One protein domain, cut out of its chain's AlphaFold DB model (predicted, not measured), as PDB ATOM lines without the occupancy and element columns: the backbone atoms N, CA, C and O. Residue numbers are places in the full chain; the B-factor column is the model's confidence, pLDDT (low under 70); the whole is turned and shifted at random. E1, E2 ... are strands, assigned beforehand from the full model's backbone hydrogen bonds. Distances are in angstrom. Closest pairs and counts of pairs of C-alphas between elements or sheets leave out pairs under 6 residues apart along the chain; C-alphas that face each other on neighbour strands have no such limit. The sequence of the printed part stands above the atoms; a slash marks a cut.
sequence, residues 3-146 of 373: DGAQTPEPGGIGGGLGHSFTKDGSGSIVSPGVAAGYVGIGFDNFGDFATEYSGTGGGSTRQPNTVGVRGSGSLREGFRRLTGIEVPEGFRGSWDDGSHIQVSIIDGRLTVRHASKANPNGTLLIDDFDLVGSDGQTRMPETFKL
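This is residues 3 to 146 of the 373 residues of an uncharacterized protein of Streptomyces sp. 2233.5 (UniProt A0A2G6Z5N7). Little of this domain is regular structure: two small sheets, E2 E3 E4 and E5 E6 E7, are partly face to face as a sandwich, and long stretches with no named element, among them residues 3 to 28 and 45 to 65, lie mostly toward the end where short E1 is far out, away from E5 E6 E7. Each sheet is an antiparallel meander, each strand the neighbour of the one before. The 144 printed residues have seven named strands, E1 to E7, and no named helix: all strand, with 41 residues in named elements. The whole is compact, radius of gyration of the C-alphas 15.1 A, spanning 44 by 36 by 25 A.

E5, residues 100 to 106, and E6, residues 109 to 115, form a hairpin, with N 102 and O 113 within hydrogen-bond range at 2.9 A. E6 and E7, residues 123 to 130, form another, with N 112 and O 126 at 2.8 A. E2, residues 40 to 44, and E3, residues 66 to 70, have N 42 and O 68 at 2.9 A; E3 and E4, residues 81 to 86, have N 69 and O 83 at 2.9 A. The closest C-alphas of E4 and E7, Ile 85 and Leu 125, are 6.5 A apart. E1, residues 29 to 31, pairs with no named strand.

E1 begins at C-alpha 29 (3.627, 10.134, 90.203). E6 is 19.6 A long; E7, 18.6 A long, ends at C-alpha 130 (26.302, -3.149, 79.193).

The printed part has no cut. Links E2 to E3 and E4 to E5 are long. No printed residue is under 70 in pLDDT.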
ATOM      1  N   ASP A   3      13.347   6.719  71.346       96.75
ATOM      2  CA  ASP A   3      13.065   6.095  70.048       96.75
ATOM      3  C   ASP A   3      12.738   7.161  68.982       96.75
ATOM      4  O   ASP A   3      11.857   8.009  69.157       96.75
ATOM      5  N   GLY A   4      13.478   7.131  67.872       96.44
ATOM      6  CA  GLY A   4      13.353   8.068  66.761       96.44
ATOM      7  C   GLY A   4      11.997   8.020  66.055       96.44
ATOM      8  O   GLY A   4      11.609   9.027  65.456       96.44
ATOM      9  N   ALA A   5      11.225   6.937  66.183       96.38
ATOM     10  CA  ALA A   5       9.858   6.872  65.671       96.38
ATOM     11  C   ALA A   5       8.877   7.778  66.447       96.38
ATOM     12  O   ALA A   5       7.885   8.232  65.877       96.38
ATOM     13  N   GLN A   6       9.155   8.109  67.716       94.81
ATOM     14  CA  GLN A   6       8.235   8.886  68.557       94.81
ATOM     15  C   GLN A   6       8.336  10.401  68.345       94.81
ATOM     16  O   GLN A   6       9.400  10.954  68.051       94.81
ATOM     17  N   THR A   7       7.231  11.114  68.555       92.81
ATOM     18  CA  THR A   7       7.243  12.580  68.684       92.81
ATOM     19  C   THR A   7       7.928  12.965  70.004       92.81
ATOM     20  O   THR A   7       7.532  12.457  71.051       92.81
ATOM     21  N   PRO A   8       8.950  13.841  69.996       90.50
ATOM     22  CA  PRO A   8       9.614  14.255  71.223       90.50
ATOM     23  C   PRO A   8       8.740  15.239  72.007       90.50
ATOM     24  O   PRO A   8       8.464  16.343  71.540       90.50
ATOM     25  N   GLU A   9       8.366  14.858  73.225       90.75
ATOM     26  CA  GLU A   9       7.697  15.730  74.195       90.75
ATOM     27  C   GLU A   9       8.615  16.008  75.399       90.75
ATOM     28  O   GLU A   9       9.444  15.158  75.747       90.75
ATOM     29  N   PRO A  10       8.500  17.173  76.064       88.31
ATOM     30  CA  PRO A  10       9.197  17.423  77.322       88.31
ATOM     31  C   PRO A  10       8.733  16.442  78.405       88.31
ATOM     32  O   PRO A  10       7.550  16.389  78.737       88.31
ATOM     33  N   GLY A  11       9.670  15.691  78.982       90.25
ATOM     34  CA  GLY A  11       9.397  14.867  80.158       90.25
ATOM     35  C   GLY A  11       9.331  15.674  81.460       90.25
ATOM     36  O   GLY A  11       9.526  16.891  81.486       90.25
ATOM     37  N   GLY A  12       9.091  14.962  82.559       87.06
ATOM     38  CA  GLY A  12       8.792  15.523  83.870       87.06
ATOM     39  C   GLY A  12       9.865  16.448  84.446       87.06
ATOM     40  O   GLY A  12      11.073  16.220  84.326       87.06
ATOM     41  N   ILE A  13       9.396  17.503  85.115       88.00
ATOM     42  CA  ILE A  13      10.246  18.488  85.794       88.00
ATOM     43  C   ILE A  13      10.861  17.922  87.079       88.00
ATOM     44  O   ILE A  13      10.247  17.120  87.781       88.00
ATOM     45  N   GLY A  14      12.050  18.407  87.441       88.25
ATOM     46  CA  GLY A  14      12.735  18.041  88.685       88.25
ATOM     47  C   GLY A  14      13.858  17.026  88.475       88.25
ATOM     48  O   GLY A  14      14.519  17.031  87.437       88.25
ATOM     49  N   GLY A  15      14.094  16.178  89.479       89.38
ATOM     50  CA  GLY A  15      15.263  15.293  89.548       89.38
ATOM     51  C   GLY A  15      15.377  14.258  88.427       89.38
ATOM     52  O   GLY A  15      16.482  13.826  88.126       89.38
ATOM     53  N   GLY A  16      14.274  13.899  87.762       90.00
ATOM     54  CA  GLY A  16      14.285  13.025  86.582       90.00
ATOM     55  C   GLY A  16      14.919  13.648  85.333       90.00
ATOM     56  O   GLY A  16      15.206  12.922  84.385       90.00
ATOM     57  N   LEU A  17      15.145  14.972  85.319       90.31
ATOM     58  CA  LEU A  17      15.721  15.723  84.194       90.31
ATOM     59  C   LEU A  17      15.050  15.372  82.848       90.31
ATOM     60  O   LEU A  17      15.720  15.152  81.842       90.31
ATOM     61  N   GLY A  18      13.718  15.246  82.834       90.12
ATOM     62  CA  GLY A  18      12.929  14.800  81.679       90.12
ATOM     63  C   GLY A  18      12.994  13.293  81.380       90.12
ATOM     64  O   GLY A  18      11.970  12.699  81.043       90.12
ATOM     65  N   HIS A  19      14.144  12.630  81.558       94.62
ATOM     66  CA  HIS A  19      14.298  11.174  81.355       94.62
ATOM     67  C   HIS A  19      13.844  10.344  82.573       94.62
ATOM     68  O   HIS A  19      14.443   9.331  82.926       94.62
ATOM     69  N   SER A  20      12.779  10.788  83.236       94.69
ATOM     70  CA  SER A  20      11.943   9.985  84.126       94.69
ATOM     71  C   SER A  20      10.665  10.747  84.472       94.69
ATOM     72  O   SER A  20      10.605  11.971  84.359       94.69
ATOM     73  N   PHE A  21       9.660  10.019  84.952       93.06
ATOM     74  CA  PHE A  21       8.600  10.600  85.764       93.06
ATOM     75  C   PHE A  21       9.124  11.160  87.096       93.06
ATOM     76  O   PHE A  21      10.174  10.743  87.600       93.06
ATOM     77  N   THR A  22       8.321  12.043  87.690       90.19
ATOM     78  CA  THR A  22       8.571  12.688  88.985       90.19
ATOM     79  C   THR A  22       7.504  12.278  89.993       90.19
ATOM     80  O   THR A  22       6.305  12.357  89.700       90.19
ATOM     81  N   LYS A  23       7.937  11.864  91.189       90.25
ATOM     82  CA  LYS A  23       7.064  11.605  92.342       90.25
ATOM     83  C   LYS A  23       6.999  12.805  93.290       90.25
ATOM     84  O   LYS A  23       7.964  13.557  93.407       90.25
ATOM     85  N   ASP A  24       5.881  12.952  93.991       88.12
ATOM     86  CA  ASP A  24       5.786  13.817  95.169       88.12
ATOM     87  C   ASP A  24       6.313  13.122  96.444       88.12
ATOM     88  O   ASP A  24       6.769  11.976  96.417       88.12
ATOM     89  N   GLY A  25       6.232  13.812  97.587       82.81
ATOM     90  CA  GLY A  25       6.645  13.276  98.890       82.81
ATOM     91  C   GLY A  25       5.792  12.118  99.431       82.81
ATOM     92  O   GLY A  25       6.177  11.520 100.430       82.81
ATOM     93  N   SER A  26       4.663  11.784  98.794       87.00
ATOM     94  CA  SER A  26       3.877  10.571  99.085       87.00
ATOM     95  C   SER A  26       4.307   9.367  98.234       87.00
ATOM     96  O   SER A  26       3.821   8.258  98.444       87.00
ATOM     97  N   GLY A  27       5.201   9.578  97.260       86.44
ATOM     98  CA  GLY A  27       5.579   8.586  96.254       86.44
ATOM     99  C   GLY A  27       4.648   8.545  95.035       86.44
ATOM    100  O   GLY A  27       4.878   7.743  94.126       86.44
ATOM    101  N   SER A  28       3.631   9.410  94.976       92.12
ATOM    102  CA  SER A  28       2.663   9.472  93.875       92.12
ATOM    103  C   SER A  28       3.267  10.146  92.643       92.12
ATOM    104  O   SER A  28       3.886  11.203  92.751       92.12
ATOM    105  N   ILE A  29       3.086   9.565  91.450       93.62
ATOM    106  CA  ILE A  29       3.627  10.134  90.203       93.62
ATOM    107  C   ILE A  29       2.798  11.350  89.770       93.62
ATOM    108  O   ILE A  29       1.681  11.210  89.259       93.62
ATOM    109  N   VAL A  30       3.383  12.540  89.905       92.69
ATOM    110  CA  VAL A  30       2.749  13.830  89.583       92.69
ATOM    111  C   VAL A  30       3.061  14.336  88.173       92.69
ATOM    112  O   VAL A  30       2.302  15.134  87.633       92.69
ATOM    113  N   SER A  31       4.136  13.855  87.540       92.69
ATOM    114  CA  SER A  31       4.521  14.251  86.177       92.69
ATOM    115  C   SER A  31       5.126  13.059  85.419       92.69
ATOM    116  O   SER A  31       5.956  12.365  86.009       92.69
ATOM    117  N   PRO A  32       4.716  12.769  84.167       94.94
ATOM    118  CA  PRO A  32       5.288  11.684  83.366       94.94
ATOM    119  C   PRO A  32       6.677  12.057  82.827       94.94
ATOM    120  O   PRO A  32       6.956  13.224  82.584       94.94
ATOM    121  N   GLY A  33       7.541  11.069  82.604       95.06
ATOM    122  CA  GLY A  33       8.755  11.209  81.801       95.06
ATOM    123  C   GLY A  33       8.456  11.254  80.303       95.06
ATOM    124  O   GLY A  33       7.300  11.213  79.885       95.06
ATOM    125  N   VAL A  34       9.511  11.300  79.489       95.88
ATOM    126  CA  VAL A  34       9.412  11.195  78.021       95.88
ATOM    127  C   VAL A  34       8.676   9.926  77.554       95.88
ATOM    128  O   VAL A  34       8.689   8.894  78.225       95.88
ATOM    129  N   ALA A  35       8.059   9.966  76.373       96.06
ATOM    130  CA  ALA A  35       7.583   8.757  75.700       96.06
ATOM    131  C   ALA A  35       8.769   7.968  75.106       96.06
ATOM    132  O   ALA A  35       9.674   8.570  74.529       96.06
ATOM    133  N   ALA A  36       8.758   6.637  75.262       96.50
ATOM    134  CA  ALA A  36       9.783   5.703  74.764       96.50
ATOM    135  C   ALA A  36      11.239   6.193  74.935       96.50
ATOM    136  O   ALA A  36      12.051   6.181  74.003       96.50
ATOM    137  N   GLY A  37      11.575   6.639  76.145       97.12
ATOM    138  CA  GLY A  37      12.958   6.878  76.528       97.12
ATOM    139  C   GLY A  37      13.749   5.579  76.452       97.12
ATOM    140  O   GLY A  37      13.346   4.590  77.053       97.12
ATOM    141  N   TYR A  38      14.878   5.597  75.744       97.69
ATOM    142  CA  TYR A  38      15.817   4.477  75.699       97.69
ATOM    143  C   TYR A  38      16.860   4.613  76.809       97.69
ATOM    144  O   TYR A  38      16.868   3.824  77.742       97.69
ATOM    145  N   VAL A  39      17.672   5.676  76.773       98.00
ATOM    146  CA  VAL A  39      18.700   5.946  77.791       98.00
ATOM    147  C   VAL A  39      18.790   7.432  78.130       98.00
ATOM    148  O   VAL A  39      18.715   8.293  77.247       98.00
ATOM    149  N   GLY A  40      18.943   7.734  79.415       97.25
ATOM    150  CA  GLY A  40      19.118   9.076  79.961       97.25
ATOM    151  C   GLY A  40      20.403   9.157  80.767       97.25
ATOM    152  O   GLY A  40      20.632   8.326  81.642       97.25
ATOM    153  N   ILE A  41      21.224  10.164  80.479       97.94
ATOM    154  CA  ILE A  41      22.515  10.388  81.132       97.94
ATOM    155  C   ILE A  41      22.417  11.726  81.864       97.94
ATOM    156  O   ILE A  41      22.339  12.782  81.234       97.94
ATOM    157  N   GLY A  42      22.339  11.672  83.191       95.75
ATOM    158  CA  GLY A  42      22.188  12.839  84.054       95.75
ATOM    159  C   GLY A  42      23.533  13.279  84.619       95.75
ATOM    160  O   GLY A  42      24.151  12.526  85.363       95.75
ATOM    161  N   PHE A  43      23.959  14.500  84.297       94.81
ATOM    162  CA  PHE A  43      25.129  15.161  84.891       94.81
ATOM    163  C   PHE A  43      24.658  15.994  86.088       94.81
ATOM    164  O   PHE A  43      24.367  17.188  85.961       94.81
ATOM    165  N   ASP A  44      24.473  15.339  87.233       93.69
ATOM    166  CA  ASP A  44      23.710  15.884  88.353       93.69
ATOM    167  C   ASP A  44      24.602  16.347  89.515       93.69
ATOM    168  O   ASP A  44      25.154  15.548  90.266       93.69
ATOM    169  N   ASN A  45      24.705  17.667  89.700       92.88
ATOM    170  CA  ASN A  45      25.414  18.275  90.834       92.88
ATOM    171  C   ASN A  45      24.645  18.171  92.170       92.88
ATOM    172  O   ASN A  45      25.248  18.354  93.223       92.88
ATOM    173  N   PHE A  46      23.328  17.945  92.151       92.38
ATOM    174  CA  PHE A  46      22.467  17.973  93.342       92.38
ATOM    175  C   PHE A  46      22.130  16.571  93.863       92.38
ATOM    176  O   PHE A  46      22.067  16.349  95.073       92.38
ATOM    177  N   GLY A  47      21.975  15.616  92.949       93.50
ATOM    178  CA  GLY A  47      21.932  14.184  93.222       93.50
ATOM    179  C   GLY A  47      20.550  13.543  93.277       93.50
ATOM    180  O   GLY A  47      20.452  12.378  93.667       93.50
ATOM    181  N   ASP A  48      19.491  14.263  92.896       93.06
ATOM    182  CA  ASP A  48      18.139  13.702  92.811       93.06
ATOM    183  C   ASP A  48      17.970  12.741  91.618       93.06
ATOM    184  O   ASP A  48      17.122  11.848  91.693       93.06
ATOM    185  N   PHE A  49      18.785  12.832  90.560       95.00
ATOM    186  CA  PHE A  49      18.730  11.931  89.399       95.00
ATOM    187  C   PHE A  49      19.045  10.477  89.766       95.00
ATOM    188  O   PHE A  49      18.551   9.563  89.112       95.00
ATOM    189  N   ALA A  50      19.783  10.230  90.851       94.38
ATOM    190  CA  ALA A  50      20.045   8.887  91.372       94.38
ATOM    191  C   ALA A  50      18.925   8.321  92.273       94.38
ATOM    192  O   ALA A  50      18.985   7.150  92.656       94.38
ATOM    193  N   THR A  51      17.912   9.118  92.629       92.94
ATOM    194  CA  THR A  51      16.936   8.747  93.671       92.94
ATOM    195  C   THR A  51      15.702   8.012  93.143       92.94
ATOM    196  O   THR A  51      15.389   8.034  91.951       92.94
ATOM    197  N   GLU A  52      14.956   7.369  94.037       90.25
ATOM    198  CA  GLU A  52      13.650   6.772  93.733       90.25
ATOM    199  C   GLU A  52      12.525   7.795  93.476       90.25
ATOM    200  O   GLU A  52      11.507   7.439  92.875       90.25
ATOM    201  N   TYR A  53      12.701   9.064  93.866       86.94
ATOM    202  CA  TYR A  53      11.780  10.159  93.513       86.94
ATOM    203  C   TYR A  53      11.789  10.455  92.005       86.94
ATOM    204  O   TYR A  53      10.798  10.935  91.450       86.94
ATOM    205  N   SER A  54      12.903  10.115  91.354       88.19
ATOM    206  CA  SER A  54      13.221  10.396  89.953       88.19
ATOM    207  C   SER A  54      13.191   9.137  89.078       88.19
ATOM    208  O   SER A  54      13.984   9.039  88.147       88.19
ATOM    209  N   GLY A  55      12.342   8.150  89.396       87.31
ATOM    210  CA  GLY A  55      12.132   6.944  88.579       87.31
ATOM    211  C   GLY A  55      12.007   5.651  89.385       87.31
ATOM    212  O   GLY A  55      11.496   5.639  90.509       87.31
ATOM    213  N   THR A  56      12.483   4.543  88.814       91.44
ATOM    214  CA  THR A  56      12.642   3.250  89.512       91.44
ATOM    215  C   THR A  56      14.124   2.934  89.764       91.44
ATOM    216  O   THR A  56      15.012   3.584  89.205       91.44
ATOM    217  N   GLY A  57      14.419   1.969  90.644       90.19
ATOM    218  CA  GLY A  57      15.783   1.470  90.910       90.19
ATOM    219  C   GLY A  57      16.762   2.452  91.576       90.19
ATOM    220  O   GLY A  57      17.927   2.113  91.756       90.19
ATOM    221  N   GLY A  58      16.323   3.665  91.918       88.75
ATOM    222  CA  GLY A  58      17.116   4.620  92.695       88.75
ATOM    223  C   GLY A  58      17.065   4.337  94.198       88.75
ATOM    224  O   GLY A  58      16.205   3.591  94.660       88.75
ATOM    225  N   GLY A  59      17.971   4.952  94.957       87.25
ATOM    226  CA  GLY A  59      17.929   4.934  96.425       87.25
ATOM    227  C   GLY A  59      17.090   6.078  97.007       87.25
ATOM    228  O   GLY A  59      16.729   7.019  96.298       87.25
ATOM    229  N   SER A  60      16.839   6.045  98.314       87.94
ATOM    230  CA  SER A  60      16.196   7.148  99.046       87.94
ATOM    231  C   SER A  60      17.134   8.345  99.289       87.94
ATOM    232  O   SER A  60      16.674   9.465  99.515       87.94
ATOM    233  N   THR A  61      18.452   8.127  99.214       91.19
ATOM    234  CA  THR A  61      19.497   9.140  99.436       91.19
ATOM    235  C   THR A  61      19.981   9.756  98.122       91.19
ATOM    236  O   THR A  61      20.252   9.046  97.154       91.19
ATOM    237  N   ARG A  62      20.153  11.084  98.112       93.31
ATOM    238  CA  ARG A  62      20.775  11.840  97.010       93.31
ATOM    239  C   ARG A  62      22.229  11.424  96.783       93.31
ATOM    240  O   ARG A  62      22.947  11.164  97.743       93.31
ATOM    241  N   GLN A  63      22.670  11.449  95.527       95.00
ATOM    242  CA  GLN A  63      24.068  11.224  95.137       95.00
ATOM    243  C   GLN A  63      24.570  12.440  94.339       95.00
ATOM    244  O   GLN A  63      24.410  12.465  93.120       95.00
ATOM    245  N   PRO A  64      25.073  13.498  95.007       94.81
ATOM    246  CA  PRO A  64      25.574  14.700  94.338       94.81
ATOM    247  C   PRO A  64      26.718  14.403  93.362       94.81
ATOM    248  O   PRO A  64      27.316  13.329  93.395       94.81
ATOM    249  N   ASN A  65      27.034  15.381  92.511       95.38
ATOM    250  CA  ASN A  65      28.152  15.349  91.557       95.38
ATOM    251  C   ASN A  65      28.252  14.054  90.721       95.38
ATOM    252  O   ASN A  65      29.344  13.620  90.373       95.38
ATOM    253  N   THR A  66      27.128  13.413  90.406       95.88
ATOM    254  CA  THR A  66      27.100  12.068  89.817       95.88
ATOM    255  C   THR A  66      26.759  12.115  88.328       95.88
ATOM    256  O   THR A  66      25.800  12.782  87.935       95.88
ATOM    257  N   VAL A  67      27.504  11.377  87.494       97.31
ATOM    258  CA  VAL A  67      27.022  10.977  86.159       97.31
ATOM    259  C   VAL A  67      26.178   9.730  86.352       97.31
ATOM    260  O   VAL A  67      26.712   8.641  86.546       97.31
ATOM    261  N   GLY A  68      24.859   9.895  86.353       96.38
ATOM    262  CA  GLY A  68      23.906   8.797  86.478       96.38
ATOM    263  C   GLY A  68      23.394   8.327  85.121       96.38
ATOM    264  O   GLY A  68      23.199   9.135  84.215       96.38
ATOM    265  N   VAL A  69      23.095   7.035  85.003       98.00
ATOM    266  CA  VAL A  69      22.451   6.439  83.825       98.00
ATOM    267  C   VAL A  69      21.093   5.862  84.219       98.00
ATOM    268  O   VAL A  69      20.987   5.071  85.161       98.00
ATOM    269  N   ARG A  70      20.052   6.232  83.472       97.56
ATOM    270  CA  ARG A  70      18.717   5.623  83.527       97.56
ATOM    271  C   ARG A  70      18.396   4.935  82.213       97.56
ATOM    272  O   ARG A  70      18.661   5.487  81.148       97.56
ATOM    273  N   GLY A  71      17.842   3.735  82.317       97.38
ATOM    274  CA  GLY A  71      17.470   2.906  81.182       97.38
ATOM    275  C   GLY A  71      16.109   3.256  80.608       97.38
ATOM    276  O   GLY A  71      15.602   4.375  80.767       97.38
ATOM    277  N   SER A  72      15.529   2.258  79.951       97.88
ATOM    278  CA  SER A  72      14.321   2.447  79.166       97.88
ATOM    279  C   SER A  72      13.091   2.725  80.031       97.88
ATOM    280  O   SER A  72      12.979   2.272  81.173       97.88
ATOM    281  N   GLY A  73      12.154   3.498  79.492       96.31
ATOM    282  CA  GLY A  73      10.911   3.858  80.162       96.31
ATOM    283  C   GLY A  73       9.976   4.633  79.250       96.31
ATOM    284  O   GLY A  73      10.382   5.171  78.221       96.31
ATOM    285  N   SER A  74       8.702   4.698  79.619       96.06
ATOM    286  CA  SER A  74       7.713   5.473  78.879       96.06
ATOM    287  C   SER A  74       6.709   6.079  79.843       96.06
ATOM    288  O   SER A  74       6.072   5.366  80.619       96.06
ATOM    289  N   LEU A  75       6.570   7.404  79.797       95.25
ATOM    290  CA  LEU A  75       5.618   8.179  80.591       95.25
ATOM    291  C   LEU A  75       5.702   7.886  82.101       95.25
ATOM    292  O   LEU A  75       6.472   8.528  82.805       95.25
ATOM    293  N   ARG A  76       4.909   6.947  82.629       94.94
ATOM    294  CA  ARG A  76       4.790   6.649  84.069       94.94
ATOM    295  C   ARG A  76       5.501   5.359  84.500       94.94
ATOM    296  O   ARG A  76       5.442   5.015  85.675       94.94
ATOM    297  N   GLU A  77       6.178   4.668  83.584       94.38
ATOM    298  CA  GLU A  77       6.756   3.339  83.815       94.38
ATOM    299  C   GLU A  77       8.225   3.252  83.369       94.38
ATOM    300  O   GLU A  77       8.664   3.969  82.470       94.38
ATOM    301  N   GLY A  78       8.998   2.358  83.998       94.88
ATOM    302  CA  GLY A  78      10.416   2.135  83.689       94.88
ATOM    303  C   GLY A  78      11.362   3.173  84.306       94.88
ATOM    304  O   GLY A  78      11.314   3.434  85.512       94.88
ATOM    305  N   PHE A  79      12.273   3.710  83.489       96.38
ATOM    306  CA  PHE A  79      13.334   4.662  83.855       96.38
ATOM    307  C   PHE A  79      14.222   4.179  85.008       96.38
ATOM    308  O   PHE A  79      14.607   4.953  85.891       96.38
ATOM    309  N   ARG A  80      14.531   2.877  85.032       96.31
ATOM    310  CA  ARG A  80      15.356   2.256  86.076       96.31
ATOM    311  C   ARG A  80      16.742   2.898  86.101       96.31
ATOM    312  O   ARG A  80      17.382   3.007  85.056       96.31
ATOM    313  N   ARG A  81      17.225   3.315  87.276       96.31
ATOM    314  CA  ARG A  81      18.644   3.662  87.471       96.31
ATOM    315  C   ARG A  81      19.477   2.409  87.205       96.31
ATOM    316  O   ARG A  81      19.269   1.399  87.869       96.31
ATOM    317  N   LEU A  82      20.397   2.486  86.249       96.94
ATOM    318  CA  LEU A  82      21.255   1.365  85.861       96.94
ATOM    319  C   LEU A  82      22.594   1.444  86.592       96.94
ATOM    320  O   LEU A  82      22.978   0.539  87.324       96.94
ATOM    321  N   THR A  83      23.275   2.577  86.444       97.06
ATOM    322  CA  THR A  83      24.588   2.833  87.034       97.06
ATOM    323  C   THR A  83      24.751   4.322  87.344       97.06
ATOM    324  O   THR A  83      23.897   5.145  87.001       97.06
ATOM    325  N   GLY A  84      25.834   4.675  88.023       95.62
ATOM    326  CA  GLY A  84      26.284   6.052  88.134       95.62
ATOM    327  C   GLY A  84      27.591   6.163  88.907       95.62
ATOM    328  O   GLY A  84      27.806   5.396  89.845       95.62
ATOM    329  N   ILE A  85      28.433   7.115  88.506       96.88
ATOM    330  CA  ILE A  85      29.735   7.394  89.118       96.88
ATOM    331  C   ILE A  85      29.751   8.800  89.720       96.88
ATOM    332  O   ILE A  85      29.226   9.737  89.115       96.88
ATOM    333  N   GLU A  86      30.364   8.961  90.891       96.25
ATOM    334  CA  GLU A  86      30.675  10.285  91.430       96.25
ATOM    335  C   GLU A  86      31.855  10.893  90.661       96.25
ATOM    336  O   GLU A  86      32.879  10.243  90.444       96.25
ATOM    337  N   VAL A  87      31.716  12.153  90.263       93.69
ATOM    338  CA  VAL A  87      32.767  12.954  89.639       93.69
ATOM    339  C   VAL A  87      33.290  13.934  90.689       93.69
ATOM    340  O   VAL A  87      32.554  14.847  91.075       93.69
ATOM    341  N   PRO A  88      34.540  13.778  91.165       87.38
ATOM    342  CA  PRO A  88      35.149  14.723  92.093       87.38
ATOM    343  C   PRO A  88      35.031  16.166  91.585       87.38
ATOM    344  O   PRO A  88      35.182  16.422  90.395       87.38
ATOM    345  N   GLU A  89      34.722  17.097  92.489       83.81
ATOM    346  CA  GLU A  89      34.464  18.528  92.209       83.81
ATOM    347  C   GLU A  89      33.203  18.845  91.361       83.81
ATOM    348  O   GLU A  89      32.739  19.993  91.341       83.81
ATOM    349  N   GLY A  90      32.569  17.830  90.765       87.00
ATOM    350  CA  GLY A  90      31.322  17.930  90.006       87.00
ATOM    351  C   GLY A  90      31.468  18.603  88.640       87.00
ATOM    352  O   GLY A  90      32.544  18.695  88.058       87.00
ATOM    353  N   PHE A  91      30.356  19.098  88.095       86.56
ATOM    354  CA  PHE A  91      30.269  19.560  86.701       86.56
ATOM    355  C   PHE A  91      30.477  21.073  86.544       86.56
ATOM    356  O   PHE A  91      29.822  21.723  85.722       86.56
ATOM    357  N   ARG A  92      31.353  21.673  87.359       82.81
ATOM    358  CA  ARG A  92      31.724  23.089  87.218       82.81
ATOM    359  C   ARG A  92      32.836  23.232  86.183       82.81
ATOM    360  O   ARG A  92      33.891  22.636  86.320       82.81
ATOM    361  N   GLY A  93      32.609  24.070  85.176       77.44
ATOM    362  CA  GLY A  93      33.612  24.378  84.162       77.44
ATOM    363  C   GLY A  93      33.304  25.670  83.415       77.44
ATOM    364  O   GLY A  93      32.162  26.141  83.376       77.44
ATOM    365  N   SER A  94      34.341  26.245  82.824       78.75
ATOM    366  CA  SER A  94      34.283  27.392  81.928       78.75
ATOM    367  C   SER A  94      34.428  26.957  80.465       78.75
ATOM    368  O   SER A  94      34.715  25.803  80.141       78.75
ATOM    369  N   TRP A  95      34.243  27.903  79.544       80.25
ATOM    370  CA  TRP A  95      34.575  27.667  78.139       80.25
ATOM    371  C   TRP A  95      36.081  27.569  77.892       80.25
ATOM    372  O   TRP A  95      36.491  26.899  76.942       80.25
ATOM    373  N   ASP A  96      36.879  28.216  78.739       86.75
ATOM    374  CA  ASP A  96      38.324  28.315  78.590       86.75
ATOM    375  C   ASP A  96      39.021  27.007  78.977       86.75
ATOM    376  O   ASP A  96      40.033  26.672  78.366       86.75
ATOM    377  N   ASP A  97      38.411  26.204  79.853       86.69
ATOM    378  CA  ASP A  97      38.860  24.844  80.195       86.69
ATOM    379  C   ASP A  97      38.684  23.853  79.030       86.69
ATOM    380  O   ASP A  97      39.283  22.778  79.014       86.69
ATOM    381  N   GLY A  98      37.856  24.203  78.035       88.38
ATOM    382  CA  GLY A  98      37.566  23.353  76.877       88.38
ATOM    383  C   GLY A  98      36.844  22.050  77.223       88.38
ATOM    384  O   GLY A  98      37.040  21.062  76.525       88.38
ATOM    385  N   SER A  99      36.035  22.049  78.288       89.88
ATOM    386  CA  SER A  99      35.257  20.884  78.729       89.88
ATOM    387  C   SER A  99      34.419  20.292  77.586       89.88
ATOM    388  O   SER A  99      33.626  21.002  76.959       89.88
ATOM    389  N   HIS A 100      34.598  18.998  77.327       91.56
ATOM    390  CA  HIS A 100      33.930  18.244  76.272       91.56
ATOM    391  C   HIS A 100      33.411  16.912  76.823       91.56
ATOM    392  O   HIS A 100      34.140  16.193  77.504       91.56
ATOM    393  N   ILE A 101      32.157  16.583  76.518       93.56
ATOM    394  CA  ILE A 101      31.541  15.300  76.858       93.56
ATOM    395  C   ILE A 101      31.338  14.518  75.567       93.56
ATOM    396  O   ILE A 101      30.592  14.959  74.693       93.56
ATOM    397  N   GLN A 102      31.962  13.349  75.487       95.06
ATOM    398  CA  GLN A 102      31.696  12.346  74.466       95.06
ATOM    399  C   GLN A 102      30.785  11.273  75.069       95.06
ATOM    400  O   GLN A 102      31.029  10.790  76.178       95.06
ATOM    401  N   VAL A 103      29.738  10.902  74.335       96.50
ATOM    402  CA  VAL A 103      28.860   9.771  74.648       96.50
ATOM    403  C   VAL A 103      28.870   8.847  73.442       96.50
ATOM    404  O   VAL A 103      28.528   9.284  72.345       96.50
ATOM    405  N   SER A 104      29.223   7.586  73.660       94.81
ATOM    406  CA  SER A 104      29.225   6.544  72.636       94.81
ATOM    407  C   SER A 104      28.268   5.431  73.047       94.81
ATOM    408  O   SER A 104      28.295   4.992  74.196       94.81
ATOM    409  N   ILE A 105      27.433   4.978  72.111       94.50
ATOM    410  CA  ILE A 105      26.619   3.765  72.249       94.50
ATOM    411  C   ILE A 105      26.965   2.877  71.057       94.50
ATOM    412  O   ILE A 105      26.553   3.173  69.940       94.50
ATOM    413  N   ILE A 106      27.773   1.846  71.294       92.31
ATOM    414  CA  ILE A 106      28.374   0.983  70.264       92.31
ATOM    415  C   ILE A 106      28.123  -0.462  70.685       92.31
ATOM    416  O   ILE A 106      28.341  -0.789  71.847       92.31
ATOM    417  N   ASP A 107      27.599  -1.301  69.787       89.69
ATOM    418  CA  ASP A 107      27.265  -2.712  70.059       89.69
ATOM    419  C   ASP A 107      26.476  -2.937  71.370       89.69
ATOM    420  O   ASP A 107      26.653  -3.914  72.096       89.69
ATOM    421  N   GLY A 108      25.583  -1.993  71.693       92.69
ATOM    422  CA  GLY A 108      24.763  -2.024  72.906       92.69
ATOM    423  C   GLY A 108      25.481  -1.625  74.203       92.69
ATOM    424  O   GLY A 108      24.882  -1.731  75.274       92.69
ATOM    425  N   ARG A 109      26.722  -1.135  74.128       95.75
ATOM    426  CA  ARG A 109      27.537  -0.687  75.266       95.75
ATOM    427  C   ARG A 109      27.638   0.832  75.324       95.75
ATOM    428  O   ARG A 109      27.794   1.489  74.299       95.75
ATOM    429  N   LEU A 110      27.511   1.388  76.528       97.81
ATOM    430  CA  LEU A 110      27.541   2.824  76.802       97.81
ATOM    431  C   LEU A 110      28.892   3.238  77.390       97.81
ATOM    432  O   LEU A 110      29.258   2.800  78.480       97.81
ATOM    433  N   THR A 111      29.537   4.197  76.734       97.25
ATOM    434  CA  THR A 111      30.734   4.877  77.237       97.25
ATOM    435  C   THR A 111      30.484   6.381  77.326       97.25
ATOM    436  O   THR A 111      29.945   6.994  76.403       97.25
ATOM    437  N   VAL A 112      30.877   6.994  78.445       97.75
ATOM    438  CA  VAL A 112      30.809   8.441  78.687       97.75
ATOM    439  C   VAL A 112      32.192   8.930  79.095       97.75
ATOM    440  O   VAL A 112      32.697   8.555  80.153       97.75
ATOM    441  N   ARG A 113      32.791   9.796  78.276       95.62
ATOM    442  CA  ARG A 113      34.127  10.365  78.490       95.62
ATOM    443  C   ARG A 113      34.039  11.876  78.679       95.62
ATOM    444  O   ARG A 113      33.339  12.561  77.935       95.62
ATOM    445  N   HIS A 114      34.791  12.399  79.643       93.19
ATOM    446  CA  HIS A 114      34.959  13.835  79.869       93.19
ATOM    447  C   HIS A 114      36.395  14.258  79.565       93.19
ATOM    448  O   HIS A 114      37.325  13.807  80.224       93.19
ATOM    449  N   ALA A 115      36.572  15.119  78.566       92.38
ATOM    450  CA  ALA A 115      37.858  15.686  78.170       92.38
ATOM    451  C   ALA A 115      37.924  17.193  78.455       92.38
ATOM    452  O   ALA A 115      36.906  17.873  78.597       92.38
ATOM    453  N   SER A 116      39.143  17.722  78.534       92.06
ATOM    454  CA  SER A 116      39.426  19.152  78.712       92.06
ATOM    455  C   SER A 116      40.744  19.516  78.024       92.06
ATOM    456  O   SER A 116      41.479  18.638  77.581       92.06
ATOM    457  N   LYS A 117      41.115  20.801  77.977       92.44
ATOM    458  CA  LYS A 117      42.453  21.193  77.490       92.44
ATOM    459  C   LYS A 117      43.592  20.628  78.347       92.44
ATOM    460  O   LYS A 117      44.685  20.426  77.830       92.44
ATOM    461  N   ALA A 118      43.346  20.397  79.638       91.62
ATOM    462  CA  ALA A 118      44.329  19.830  80.562       91.62
ATOM    463  C   ALA A 118      44.416  18.295  80.469       91.62
ATOM    464  O   ALA A 118      45.462  17.728  80.764       91.62
ATOM    465  N   ASN A 119      43.341  17.630  80.029       91.38
ATOM    466  CA  ASN A 119      43.330  16.207  79.697       91.38
ATOM    467  C   ASN A 119      42.608  15.980  78.349       91.38
ATOM    468  O   ASN A 119      41.409  15.675  78.352       91.38
ATOM    469  N   PRO A 120      43.308  16.130  77.204       90.69
ATOM    470  CA  PRO A 120      42.706  15.975  75.875       90.69
ATOM    471  C   PRO A 120      42.175  14.562  75.606       90.69
ATOM    472  O   PRO A 120      41.133  14.409  74.977       90.69
ATOM    473  N   ASN A 121      42.843  13.539  76.148       89.06
ATOM    474  CA  ASN A 121      42.420  12.136  76.042       89.06
ATOM    475  C   ASN A 121      41.205  11.823  76.937       89.06
ATOM    476  O   ASN A 121      40.540  10.802  76.765       89.06
ATOM    477  N   GLY A 122      40.906  12.708  77.888       91.88
ATOM    478  CA  GLY A 122      39.776  12.631  78.799       91.88
ATOM    479  C   GLY A 122      39.825  11.489  79.812       91.88
ATOM    480  O   GLY A 122      40.688  10.614  79.795       91.88
ATOM    481  N   THR A 123      38.859  11.524  80.721       92.94
ATOM    482  CA  THR A 123      38.612  10.511  81.744       92.94
ATOM    483  C   THR A 123      37.345   9.751  81.375       92.94
ATOM    484  O   THR A 123      36.328  10.362  81.031       92.94
ATOM    485  N   LEU A 124      37.395   8.423  81.450       95.62
ATOM    486  CA  LEU A 124      36.215   7.570  81.349       95.62
ATOM    487  C   LEU A 124      35.410   7.688  82.647       95.62
ATOM    488  O   LEU A 124      35.931   7.425  83.728       95.62
ATOM    489  N   LEU A 125      34.162   8.142  82.535       96.31
ATOM    490  CA  LEU A 125      33.228   8.272  83.656       96.31
ATOM    491  C   LEU A 125      32.320   7.040  83.715       96.31
ATOM    492  O   LEU A 125      32.190   6.399  84.751       96.31
ATOM    493  N   ILE A 126      31.744   6.674  82.573       98.06
ATOM    494  CA  ILE A 126      31.132   5.362  82.363       98.06
ATOM    495  C   ILE A 126      31.981   4.677  81.298       98.06
ATOM    496  O   ILE A 126      32.204   5.266  80.241       98.06
ATOM    497  N   ASP A 127      32.471   3.478  81.592       96.88
ATOM    498  CA  ASP A 127      33.337   2.708  80.701       96.88
ATOM    499  C   ASP A 127      32.646   1.398  80.322       96.88
ATOM    500  O   ASP A 127      32.268   0.624  81.204       96.88
ATOM    501  N   ASP A 128      32.430   1.204  79.021       96.19
ATOM    502  CA  ASP A 128      31.949  -0.028  78.385       96.19
ATOM    503  C   ASP A 128      30.730  -0.704  79.063       96.19
ATOM    504  O   ASP A 128      30.598  -1.934  79.139       96.19
ATOM    505  N   PHE A 129      29.808   0.110  79.586       98.38
ATOM    506  CA  PHE A 129      28.682  -0.369  80.385       98.38
ATOM    507  C   PHE A 129      27.659  -1.108  79.516       98.38
ATOM    508  O   PHE A 129      27.150  -0.546  78.547       98.38
ATOM    509  N   ASP A 130      27.304  -2.338  79.894       97.94
ATOM    510  CA  ASP A 130      26.302  -3.149  79.193       97.94
ATOM    511  C   ASP A 130      24.883  -2.567  79.352       97.94
ATOM    512  O   ASP A 130      24.141  -2.855  80.299       97.94
ATOM    513  N   LEU A 131      24.517  -1.693  78.414       97.69
ATOM    514  CA  LEU A 131      23.234  -1.004  78.399       97.69
ATOM    515  C   LEU A 131      22.113  -1.943  77.939       97.69
ATOM    516  O   LEU A 131      21.032  -1.908  78.524       97.69
ATOM    517  N   VAL A 132      22.360  -2.785  76.929       96.38
ATOM    518  CA  VAL A 132      21.349  -3.702  76.365       96.38
ATOM    519  C   VAL A 132      21.060  -4.911  77.255       96.38
ATOM    520  O   VAL A 132      19.913  -5.347  77.306       96.38
ATOM    521  N   GLY A 133      22.053  -5.422  77.987       96.62
ATOM    522  CA  GLY A 133      21.890  -6.501  78.966       96.62
ATOM    523  C   GLY A 133      21.308  -6.052  80.312       96.62
ATOM    524  O   GLY A 133      21.024  -6.888  81.169       96.62
ATOM    525  N   SER A 134      21.117  -4.747  80.523       97.38
ATOM    526  CA  SER A 134      20.597  -4.200  81.780       97.38
ATOM    527  C   SER A 134      19.117  -4.532  82.028       97.38
ATOM    528  O   SER A 134      18.273  -4.365  81.147       97.38
ATOM    529  N   ASP A 135      18.780  -4.881  83.277       94.38
ATOM    530  CA  ASP A 135      17.406  -5.124  83.748       94.38
ATOM    531  C   ASP A 135      16.399  -4.071  83.247       94.38
ATOM    532  O   ASP A 135      16.470  -2.891  83.608       94.38
ATOM    533  N   GLY A 136      15.396  -4.515  82.488       93.00
ATOM    534  CA  GLY A 136      14.310  -3.654  82.015       93.00
ATOM    535  C   GLY A 136      14.677  -2.714  80.863       93.00
ATOM    536  O   GLY A 136      13.900  -1.801  80.582       93.00
ATOM    537  N   GLN A 137      15.815  -2.911  80.185       96.94
ATOM    538  CA  GLN A 137      16.055  -2.253  78.899       96.94
ATOM    539  C   GLN A 137      15.088  -2.780  77.833       96.94
ATOM    540  O   GLN A 137      14.808  -3.978  77.763       96.94
ATOM    541  N   THR A 138      14.594  -1.897  76.967       95.94
ATOM    542  CA  THR A 138      13.930  -2.314  75.727       95.94
ATOM    543  C   THR A 138      14.970  -2.655  74.663       95.94
ATOM    544  O   THR A 138      16.136  -2.272  74.770       95.94
ATOM    545  N   ARG A 139      14.549  -3.320  73.579       94.56
ATOM    546  CA  ARG A 139      15.382  -3.443  72.374       94.56
ATOM    547  C   ARG A 139      15.853  -2.051  71.927       94.56
ATOM    548  O   ARG A 139      15.071  -1.101  71.965       94.56
ATOM    549  N   MET A 140      17.109  -1.961  71.494       93.25
ATOM    550  CA  MET A 140      17.691  -0.746  70.927       93.25
ATOM    551  C   MET A 140      16.869  -0.276  69.705       93.25
ATOM    552  O   MET A 140      16.685  -1.071  68.779       93.25
ATOM    553  N   PRO A 141      16.350   0.968  69.702       93.19
ATOM    554  CA  PRO A 141      15.694   1.569  68.541       93.19
ATOM    555  C   PRO A 141      16.595   1.626  67.301       93.19
ATOM    556  O   PRO A 141      17.802   1.813  67.421       93.19
ATOM    557  N   GLU A 142      15.994   1.536  66.110       90.62
ATOM    558  CA  GLU A 142      16.705   1.670  64.823       90.62
ATOM    559  C   GLU A 142      17.210   3.099  64.578       90.62
ATOM    560  O   GLU A 142      18.219   3.312  63.916       90.62
ATOM    561  N   THR A 143      16.512   4.098  65.125       93.06
ATOM    562  CA  THR A 143      16.913   5.508  65.085       93.06
ATOM    563  C   THR A 143      16.636   6.169  66.429       93.06
ATOM    564  O   THR A 143      15.821   5.690  67.219       93.06
ATOM    565  N   PHE A 144      17.288   7.302  66.695       93.88
ATOM    566  CA  PHE A 144      17.141   8.037  67.949       93.88
ATOM    567  C   PHE A 144      16.787   9.498  67.732       93.88
ATOM    568  O   PHE A 144      17.260  10.144  66.800       93.88
ATOM    569  N   LYS A 145      16.050  10.056  68.695       95.44
ATOM    570  CA  LYS A 145      15.993  11.503  68.916       95.44
ATOM    571  C   LYS A 145      16.773  11.857  70.182       95.44
ATOM    572  O   LYS A 145      16.523  11.334  71.277       95.44
ATOM    573  N   LEU A 146      17.747  12.749  70.017       94.00
ATOM    574  CA  LEU A 146      18.513  13.351  71.103       94.00
ATOM    575  C   LEU A 146      17.821  14.640  71.556       94.00
ATOM    576  O   LEU A 146      17.396  15.452  70.739       94.00
TER     577      LEU A 146